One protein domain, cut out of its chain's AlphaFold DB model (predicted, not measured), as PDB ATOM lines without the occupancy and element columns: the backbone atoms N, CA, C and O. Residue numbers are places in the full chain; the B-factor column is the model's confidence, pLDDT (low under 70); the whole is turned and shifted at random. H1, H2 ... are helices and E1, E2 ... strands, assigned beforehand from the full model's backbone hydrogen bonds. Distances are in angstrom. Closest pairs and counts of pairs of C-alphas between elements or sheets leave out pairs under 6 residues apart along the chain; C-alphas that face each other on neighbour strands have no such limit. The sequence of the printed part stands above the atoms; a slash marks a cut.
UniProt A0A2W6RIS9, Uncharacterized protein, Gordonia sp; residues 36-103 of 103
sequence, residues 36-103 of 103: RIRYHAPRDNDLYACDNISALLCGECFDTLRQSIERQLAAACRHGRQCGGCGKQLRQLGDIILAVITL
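Overview. This is residues 36 to 103 of the 103 residues of an uncharacterized protein of Gordonia sp (UniProt A0A2W6RIS9). A strongly twisted sheet, curled like part of a barrel, has the long helix H1 over it; the short helix H2 packs on H1 and beside E1. The printed part has 68 residues, with two named helices and four named strands in the order E1, E2, H1, E3, H2, E4. The mixed sheet runs E3, E2, E1, E4, and the class is mixed, helices and strands. The whole is compact, with a radius of gyration of the C-alphas of 11.6 A, and spans 34 by 22 by 19 A.

Arrangement. Start with E1, residues 36 to 42, and E2, residues 47 to 57, an antiparallel hairpin; N 37 and O 55 are within hydrogen-bond range at 2.9 A. At residue 50, E2 bends by 92 degrees. Next comes a strand-helix-strand unit, two parallel neighbour strands with a helix between: E2, H1, residues 59 to 75, and E3, residues 81 to 83, its crossover right-handed; look for N 48 and O 82, 2.9 A apart. H1 is on the sheet at a height of 8.9 A, only just along the strands, at 29 degrees to E1 on the local plane. With residues 66 to 73 alone it touches H2, residues 93 to 96; their closest C-alphas, Glu 70 and Leu 93, are 6.7 A apart. H2 is on the sheet at a height of 7.1 A. E4, residues 97 to 102, is antiparallel to E1, with N 36 and O 101 at 2.8 A, and apart from E3. In H1 every O i to N i+4 pair is within hydrogen-bond range; H2 is too short for one.

Along the chain. Find C-alpha 36 at (-56.912, 4.039, -13.331), where E1 begins its 17.6 A; E2 covers 22.5 A. From C-alpha 59 at (-55.392, 5.020, -23.359), H1 runs 24.2 A. E4, 14.3 A long, ends at C-alpha 102, (-54.272, -1.165, -15.908).

Size, cuts and confidence. The two C-alphas farthest apart, of Arg 78 and Leu 103, are 35.3 A apart. The printed part has no cut and no long link. Look for pLDDT under 70 at residues 45, 46 and 78.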
ATOM      1  N   ARG A  36     -56.682   3.214 -14.512       93.00
ATOM      2  CA  ARG A  36     -56.912   4.039 -13.331       93.00
ATOM      3  C   ARG A  36     -55.645   4.809 -13.025       93.00
ATOM      4  O   ARG A  36     -54.592   4.220 -12.785       93.00
ATOM      5  N   ILE A  37     -55.751   6.128 -12.999       92.56
ATOM      6  CA  ILE A  37     -54.617   7.002 -12.723       92.56
ATOM      7  C   ILE A  37     -54.796   7.734 -11.403       92.56
ATOM      8  O   ILE A  37     -55.920   7.993 -10.978       92.56
ATOM      9  N   ARG A  38     -53.679   8.099 -10.771       93.31
ATOM     10  CA  ARG A  38     -53.637   9.014  -9.629       93.31
ATOM     11  C   ARG A  38     -52.671  10.143  -9.933       93.31
ATOM     12  O   ARG A  38     -51.521   9.874 -10.274       93.31
ATOM     13  N   TYR A  39     -53.113  11.387  -9.808       92.19
ATOM     14  CA  TYR A  39     -52.291  12.539 -10.167       92.19
ATOM     15  C   TYR A  39     -52.660  13.794  -9.375       92.19
ATOM     16  O   TYR A  39     -53.753  13.894  -8.815       92.19
ATOM     17  N   HIS A  40     -51.736  14.750  -9.320       90.25
ATOM     18  CA  HIS A  40     -52.010  16.095  -8.831       90.25
ATOM     19  C   HIS A  40     -52.888  16.832  -9.843       90.25
ATOM     20  O   HIS A  40     -52.501  16.996 -11.002       90.25
ATOM     21  N   ALA A  41     -54.060  17.293  -9.410       84.75
ATOM     22  CA  ALA A  41     -54.952  18.058 -10.273       84.75
ATOM     23  C   ALA A  41     -54.373  19.458 -10.541       84.75
ATOM     24  O   ALA A  41     -53.916  20.110  -9.591       84.75
ATOM     25  N   PRO A  42     -54.404  19.953 -11.790       80.88
ATOM     26  CA  PRO A  42     -54.127  21.358 -12.051       80.88
ATOM     27  C   PRO A  42     -55.204  22.239 -11.393       80.88
ATOM     28  O   PRO A  42     -56.375  21.868 -11.318       80.88
ATOM     29  N   ARG A  43     -54.796  23.410 -10.912       78.81
ATOM     30  CA  ARG A  43     -55.641  24.521 -10.457       78.81
ATOM     31  C   ARG A  43     -55.377  25.751 -11.327       78.81
ATOM     32  O   ARG A  43     -54.445  25.771 -12.132       78.81
ATOM     33  N   ASP A  44     -56.189  26.786 -11.135       70.88
ATOM     34  CA  ASP A  44     -55.966  28.102 -11.733       70.88
ATOM     35  C   ASP A  44     -54.570  28.666 -11.397       70.88
ATOM     36  O   ASP A  44     -53.958  28.315 -10.382       70.88
ATOM     37  N   ASN A  45     -54.078  29.573 -12.248       68.75
ATOM     38  CA  ASN A  45     -52.775  30.241 -12.119       68.75
ATOM     39  C   ASN A  45     -51.562  29.296 -12.062       68.75
ATOM     40  O   ASN A  45     -50.633  29.531 -11.293       68.75
ATOM     41  N   ASP A  46     -51.542  28.247 -12.890       67.94
ATOM     42  CA  ASP A  46     -50.385  27.350 -13.061       67.94
ATOM     43  C   ASP A  46     -49.973  26.551 -11.807       67.94
ATOM     44  O   ASP A  46     -48.886  25.961 -11.752       67.94
ATOM     45  N   LEU A  47     -50.842  26.503 -10.798       77.25
ATOM     46  CA  LEU A  47     -50.612  25.753  -9.572       77.25
ATOM     47  C   LEU A  47     -51.212  24.354  -9.668       77.25
ATOM     48  O   LEU A  47     -52.214  24.128 -10.334       77.25
ATOM     49  N   TYR A  48     -50.626  23.413  -8.940       85.06
ATOM     50  CA  TYR A  48     -51.220  22.097  -8.715       85.06
ATOM     51  C   TYR A  48     -51.820  22.005  -7.311       85.06
ATOM     52  O   TYR A  48     -51.340  22.643  -6.370       85.06
ATOM     53  N   ALA A  49     -52.877  21.211  -7.158       82.62
ATOM     54  CA  ALA A  49     -53.416  20.862  -5.853       82.62
ATOM     55  C   ALA A  49     -52.499  19.856  -5.144       82.62
ATOM     56  O   ALA A  49     -51.860  19.007  -5.771       82.62
ATOM     57  N   CYS A  50     -52.436  19.949  -3.819       81.38
ATOM     58  CA  CYS A  50     -51.678  18.984  -3.023       81.38
ATOM     59  C   CYS A  50     -52.469  17.703  -2.791       81.38
ATOM     60  O   CYS A  50     -51.875  16.632  -2.667       81.38
ATOM     61  N   ASP A  51     -53.794  17.808  -2.837       83.88
ATOM     62  CA  ASP A  51     -54.664  16.662  -2.996       83.88
ATOM     63  C   ASP A  51     -54.410  16.022  -4.361       83.88
ATOM     64  O   ASP A  51     -54.201  16.695  -5.377       83.88
ATOM     65  N   ASN A  52     -54.416  14.700  -4.369       87.31
ATOM     66  CA  ASN A  52     -54.366  13.923  -5.589       87.31
ATOM     67  C   ASN A  52     -55.760  13.378  -5.881       87.31
ATOM     68  O   ASN A  52     -56.513  13.013  -4.980       87.31
ATOM     69  N   ILE A  53     -56.091  13.324  -7.160       88.31
ATOM     70  CA  ILE A  53     -57.352  12.770  -7.629       88.31
ATOM     71  C   ILE A  53     -57.090  11.437  -8.307       88.31
ATOM     72  O   ILE A  53     -56.003  11.198  -8.841       88.31
ATOM     73  N   SER A  54     -58.080  10.553  -8.235       90.50
ATOM     74  CA  SER A  54     -58.110   9.337  -9.040       90.50
ATOM     75  C   SER A  54     -59.064   9.556 -10.203       90.50
ATOM     76  O   SER A  54     -60.123  10.136  -9.988       90.50
ATOM     77  N   ALA A  55     -58.692   9.104 -11.394       88.81
ATOM     78  CA  ALA A  55     -59.555   9.159 -12.568       88.81
ATOM     79  C   ALA A  55     -59.471   7.852 -13.354       88.81
ATOM     80  O   ALA A  55     -58.404   7.224 -13.419       88.81
ATOM     81  N   LEU A  56     -60.589   7.466 -13.956       91.00
ATOM     82  CA  LEU A  56     -60.676   6.358 -14.897       91.00
ATOM     83  C   LEU A  56     -60.521   6.895 -16.322       91.00
ATOM     84  O   LEU A  56     -61.285   7.752 -16.766       91.00
ATOM     85  N   LEU A  57     -59.510   6.412 -17.043       90.62
ATOM     86  CA  LEU A  57     -59.177   6.862 -18.390       90.62
ATOM     87  C   LEU A  57     -59.072   5.692 -19.366       90.62
ATOM     88  O   LEU A  57     -58.679   4.585 -18.996       90.62
ATOM     89  N   CYS A  58     -59.387   5.953 -20.633       90.94
ATOM     90  CA  CYS A  58     -58.892   5.116 -21.718       90.94
ATOM     91  C   CYS A  58     -57.450   5.534 -22.094       90.94
ATOM     92  O   CYS A  58     -56.970   6.592 -21.670       90.94
ATOM     93  N   GLY A  59     -56.762   4.731 -22.911       89.38
ATOM     94  CA  GLY A  59     -55.392   5.020 -23.359       89.38
ATOM     95  C   GLY A  59     -55.238   6.380 -24.052       89.38
ATOM     96  O   GLY A  59     -54.346   7.148 -23.702       89.38
ATOM     97  N   GLU A  60     -56.152   6.732 -24.962       89.94
ATOM     98  CA  GLU A  60     -56.108   8.011 -25.693       89.94
ATOM     99  C   GLU A  60     -56.305   9.220 -24.762       89.94
ATOM    100  O   GLU A  60     -55.620  10.242 -24.878       89.94
ATOM    101  N   CYS A  61     -57.213   9.095 -23.789       89.62
ATOM    102  CA  CYS A  61     -57.443  10.127 -22.778       89.62
ATOM    103  C   CYS A  61     -56.217  10.315 -21.888       89.62
ATOM    104  O   CYS A  61     -55.852  11.446 -21.556       89.62
ATOM    105  N   PHE A  62     -55.566   9.212 -21.513       91.56
ATOM    106  CA  PHE A  62     -54.332   9.256 -20.745       91.56
ATOM    107  C   PHE A  62     -53.204   9.936 -21.524       91.56
ATOM    108  O   PHE A  62     -52.550  10.823 -20.978       91.56
ATOM    109  N   ASP A  63     -53.019   9.605 -22.803       91.75
ATOM    110  CA  ASP A  63     -52.014  10.256 -23.645       91.75
ATOM    111  C   ASP A  63     -52.279  11.757 -23.801       91.75
ATOM    112  O   ASP A  63     -51.351  12.566 -23.714       91.75
ATOM    113  N   THR A  64     -53.543  12.153 -23.953       90.12
ATOM    114  CA  THR A  64     -53.942  13.567 -24.029       90.12
ATOM    115  C   THR A  64     -53.616  14.311 -22.732       90.12
ATOM    116  O   THR A  64     -53.034  15.402 -22.761       90.12
ATOM    117  N   LEU A  65     -53.943  13.715 -21.579       88.88
ATOM    118  CA  LEU A  65     -53.599  14.264 -20.269       88.88
ATOM    119  C   LEU A  65     -52.079  14.385 -20.106       88.88
ATOM    120  O   LEU A  65     -51.587  15.445 -19.711       88.88
ATOM    121  N   ARG A  66     -51.333  13.330 -20.454       92.44
ATOM    122  CA  ARG A  66     -49.868  13.297 -20.387       92.44
ATOM    123  C   ARG A  66     -49.256  14.431 -21.207       92.44
ATOM    124  O   ARG A  66     -48.487  15.216 -20.662       92.44
ATOM    125  N   GLN A  67     -49.665  14.578 -22.466       91.75
ATOM    126  CA  GLN A  67     -49.184  15.641 -23.355       91.75
ATOM    127  C   GLN A  67     -49.566  17.042 -22.858       91.75
ATOM    128  O   GLN A  67     -48.815  18.002 -23.040       91.75
ATOM    129  N   SER A  68     -50.738  17.202 -22.236       88.88
ATOM    130  CA  SER A  68     -51.124  18.467 -21.597       88.88
ATOM    131  C   SER A  68     -50.169  18.824 -20.456       88.88
ATOM    132  O   SER A  68     -49.654  19.942 -20.410       88.88
ATOM    133  N   ILE A  69     -49.873  17.864 -19.578       89.12
ATOM    134  CA  ILE A  69     -48.950  18.047 -18.454       89.12
ATOM    135  C   ILE A  69     -47.527  18.335 -18.953       89.12
ATOM    136  O   ILE A  69     -46.886  19.263 -18.465       89.12
ATOM    137  N   GLU A  70     -47.042  17.606 -19.960       90.69
ATOM    138  CA  GLU A  70     -45.727  17.845 -20.571       90.69
ATOM    139  C   GLU A  70     -45.607  19.257 -21.144       90.69
ATOM    140  O   GLU A  70     -44.617  19.943 -20.889       90.69
ATOM    141  N   ARG A  71     -46.631  19.730 -21.868       88.88
ATOM    142  CA  ARG A  71     -46.659  21.102 -22.396       88.88
ATOM    143  C   ARG A  71     -46.621  22.145 -21.285       88.88
ATOM    144  O   ARG A  71     -45.903  23.131 -21.411       88.88
ATOM    145  N   GLN A  72     -47.350  21.922 -20.194       85.94
ATOM    146  CA  GLN A  72     -47.339  22.818 -19.036       85.94
ATOM    147  C   GLN A  72     -45.970  22.852 -18.345       85.94
ATOM    148  O   GLN A  72     -45.487  23.927 -17.993       85.94
ATOM    149  N   LEU A  73     -45.324  21.696 -18.181       87.25
ATOM    150  CA  LEU A  73     -43.974  21.609 -17.625       87.25
ATOM    151  C   LEU A  73     -42.940  22.289 -18.532       87.25
ATOM    152  O   LEU A  73     -42.093  23.029 -18.039       87.25
ATOM    153  N   ALA A  74     -43.035  22.094 -19.850       87.06
ATOM    154  CA  ALA A  74     -42.157  22.746 -20.816       87.06
ATOM    155  C   ALA A  74     -42.333  24.275 -20.811       87.06
ATOM    156  O   ALA A  74     -41.343  25.007 -20.821       87.06
ATOM    157  N   ALA A  75     -43.577  24.760 -20.729       84.06
ATOM    158  CA  ALA A  75     -43.887  26.187 -20.633       84.06
ATOM    159  C   ALA A  75     -43.352  26.828 -19.341       84.06
ATOM    160  O   ALA A  75     -42.965  27.995 -19.340       84.06
ATOM    161  N   ALA A  76     -43.273  26.062 -18.249       80.25
ATOM    162  CA  ALA A  76     -42.731  26.519 -16.973       80.25
ATOM    163  C   ALA A  76     -41.188  26.647 -16.946       80.25
ATOM    164  O   ALA A  76     -40.617  27.118 -15.954       80.25
ATOM    165  N   CYS A  77     -40.493  26.276 -18.031       71.19
ATOM    166  CA  CYS A  77     -39.034  26.350 -18.161       71.19
ATOM    167  C   CYS A  77     -38.300  25.662 -16.981       71.19
ATOM    168  O   CYS A  77     -38.749  24.655 -16.439       71.19
ATOM    169  N   ARG A  78     -37.135  26.192 -16.563       66.38
ATOM    170  CA  ARG A  78     -36.292  25.620 -15.491       66.38
ATOM    171  C   ARG A  78     -36.899  25.711 -14.085       66.38
ATOM    172  O   ARG A  78     -36.339  25.126 -13.162       66.38
ATOM    173  N   HIS A  79     -37.989  26.454 -13.905       71.06
ATOM    174  CA  HIS A  79     -38.577  26.686 -12.583       71.06
ATOM    175  C   HIS A  79     -39.566  25.585 -12.174       71.06
ATOM    176  O   HIS A  79     -39.812  25.411 -10.980       71.06
ATOM    177  N   GLY A  80     -40.065  24.798 -13.138       74.94
ATOM    178  CA  GLY A  80     -41.118  23.810 -12.905       74.94
ATOM    179  C   GLY A  80     -42.449  24.459 -12.517       74.94
ATOM    180  O   GLY A  80     -42.591  25.681 -12.478       74.94
ATOM    181  N   ARG A  81     -43.448  23.627 -12.230       83.50
ATOM    182  CA  ARG A  81     -44.731  24.046 -11.650       83.50
ATOM    183  C   ARG A  81     -44.673  23.933 -10.128       83.50
ATOM    184  O   ARG A  81     -43.786  23.270  -9.595       83.50
ATOM    185  N   GLN A  82     -45.603  24.556  -9.410       85.19
ATOM    186  CA  GLN A  82     -45.623  24.518  -7.944       85.19
ATOM    187  C   GLN A  82     -46.949  23.955  -7.423       85.19
ATOM    188  O   GLN A  82     -48.010  24.301  -7.938       85.19
ATOM    189  N   CYS A  83     -46.916  23.112  -6.380       84.88
ATOM    190  CA  CYS A  83     -48.141  22.841  -5.623       84.88
ATOM    191  C   CYS A  83     -48.541  24.107  -4.857       84.88
ATOM    192  O   CYS A  83     -47.790  24.559  -3.992       84.88
ATOM    193  N   GLY A  84     -49.746  24.625  -5.093       81.25
ATOM    194  CA  GLY A  84     -50.268  25.791  -4.378       81.25
ATOM    195  C   GLY A  84     -50.505  25.555  -2.880       81.25
ATOM    196  O   GLY A  84     -50.568  26.512  -2.120       81.25
ATOM    197  N   GLY A  85     -50.620  24.295  -2.444       82.25
ATOM    198  CA  GLY A  85     -50.834  23.940  -1.035       82.25
ATOM    199  C   GLY A  85     -49.549  23.807  -0.208       82.25
ATOM    200  O   GLY A  85     -49.472  24.343   0.890       82.25
ATOM    201  N   CYS A  86     -48.538  23.092  -0.714       84.25
ATOM    202  CA  CYS A  86     -47.313  22.766   0.035       84.25
ATOM    203  C   CYS A  86     -46.053  23.439  -0.520       84.25
ATOM    204  O   CYS A  86     -44.970  23.257   0.028       84.25
ATOM    205  N   GLY A  87     -46.160  24.168  -1.634       83.44
ATOM    206  CA  GLY A  87     -45.040  24.872  -2.256       83.44
ATOM    207  C   GLY A  87     -44.016  23.973  -2.959       83.44
ATOM    208  O   GLY A  87     -43.035  24.492  -3.493       83.44
ATOM    209  N   LYS A  88     -44.220  22.648  -2.994       85.75
ATOM    210  CA  LYS A  88     -43.308  21.710  -3.665       85.75
ATOM    211  C   LYS A  88     -43.232  22.014  -5.160       85.75
ATOM    212  O   LYS A  88     -44.259  22.205  -5.809       85.75
ATOM    213  N   GLN A  89     -42.015  22.010  -5.700       87.81
ATOM    214  CA  GLN A  89     -41.801  22.098  -7.141       87.81
ATOM    215  C   GLN A  89     -42.054  20.747  -7.816       87.81
ATOM    216  O   GLN A  89     -41.559  19.716  -7.364       87.81
ATOM    217  N   LEU A  90     -42.801  20.790  -8.911       88.31
ATOM    218  CA  LEU A  90     -43.147  19.681  -9.786       88.31
ATOM    219  C   LEU A  90     -42.449  19.945 -11.118       88.31
ATOM    220  O   LEU A  90     -42.800  20.876 -11.845       88.31
ATOM    221  N   ARG A  91     -41.384  19.197 -11.394       89.19
ATOM    222  CA  ARG A  91     -40.469  19.474 -12.513       89.19
ATOM    223  C   ARG A  91     -40.587  18.456 -13.637       89.19
ATOM    224  O   ARG A  91     -40.171  18.733 -14.756       89.19
ATOM    225  N   GLN A  92     -41.143  17.291 -13.340       90.12
ATOM    226  CA  GLN A  92     -41.270  16.178 -14.268       90.12
ATOM    227  C   GLN A  92     -42.652  15.543 -14.159       90.12
ATOM    228  O   GLN A  92     -43.349  15.688 -13.155       90.12
ATOM    229  N   LEU A  93     -43.024  14.789 -15.191       90.88
ATOM    230  CA  LEU A  93     -44.295  14.071 -15.265       90.88
ATOM    231  C   LEU A  93     -44.568  13.219 -14.024       90.88
ATOM    232  O   LEU A  93     -45.674  13.268 -13.504       90.88
ATOM    233  N   GLY A  94     -43.563  12.494 -13.523       90.88
ATOM    234  CA  GLY A  94     -43.700  11.634 -12.342       90.88
ATOM    235  C   GLY A  94     -43.929  12.386 -11.026       90.88
ATOM    236  O   GLY A  94     -44.383  11.788 -10.056       90.88
ATOM    237  N   ASP A  95     -43.666  13.697 -10.980       90.69
ATOM    238  CA  ASP A  95     -44.039  14.514  -9.821       90.69
ATOM    239  C   ASP A  95     -45.540  14.837  -9.825       90.69
ATOM    240  O   ASP A  95     -46.080  15.194  -8.784       90.69
ATOM    241  N   ILE A  96     -46.198  14.744 -10.987       91.31
ATOM    242  CA  ILE A  96     -47.611  15.083 -11.190       91.31
ATOM    243  C   ILE A  96     -48.450  13.810 -11.294       91.31
ATOM    244  O   ILE A  96     -49.419  13.666 -10.555       91.31
ATOM    245  N   ILE A  97     -48.089  12.883 -12.185       93.56
ATOM    246  CA  ILE A  97     -48.727  11.573 -12.341       93.56
ATOM    247  C   ILE A  97     -48.044  10.596 -11.386       93.56
ATOM    248  O   ILE A  97     -46.913  10.175 -11.605       93.56
ATOM    249  N   LEU A  98     -48.756  10.240 -10.322       92.81
ATOM    250  CA  LEU A  98     -48.234   9.460  -9.203       92.81
ATOM    251  C   LEU A  98     -48.400   7.952  -9.409       92.81
ATOM    252  O   LEU A  98     -47.609   7.171  -8.888       92.81
ATOM    253  N   ALA A  99     -49.444   7.535 -10.128       94.06
ATOM    254  CA  ALA A  99     -49.690   6.133 -10.448       94.06
ATOM    255  C   ALA A  99     -50.525   5.984 -11.723       94.06
ATOM    256  O   ALA A  99     -51.405   6.803 -11.997       94.06
ATOM    257  N   VAL A 100     -50.275   4.898 -12.453       94.69
ATOM    258  CA  VAL A 100     -51.063   4.432 -13.600       94.69
ATOM    259  C   VAL A 100     -51.225   2.925 -13.441       94.69
ATOM    260  O   VAL A 100     -50.232   2.212 -13.307       94.69
ATOM    261  N   ILE A 101     -52.466   2.451 -13.398       93.69
ATOM    262  CA  ILE A 101     -52.822   1.054 -13.146       93.69
ATOM    263  C   ILE A 101     -53.719   0.597 -14.290       93.69
ATOM    264  O   ILE A 101     -54.711   1.258 -14.578       93.69
ATOM    265  N   THR A 102     -53.387  -0.517 -14.932       92.38
ATOM    266  CA  THR A 102     -54.272  -1.165 -15.908       92.38
ATOM    267  C   THR A 102     -55.430  -1.858 -15.193       92.38
ATOM    268  O   THR A 102     -55.199  -2.496 -14.164       92.38
ATOM    269  N   LEU A 103     -56.645  -1.710 -15.723       84.69
ATOM    270  CA  LEU A 103     -57.878  -2.296 -15.184       84.69
ATOM    271  C   LEU A 103     -58.160  -3.686 -15.755       84.69
ATOM    272  O   LEU A 103     -57.814  -3.910 -16.937       84.69
TER     273      LEU A 103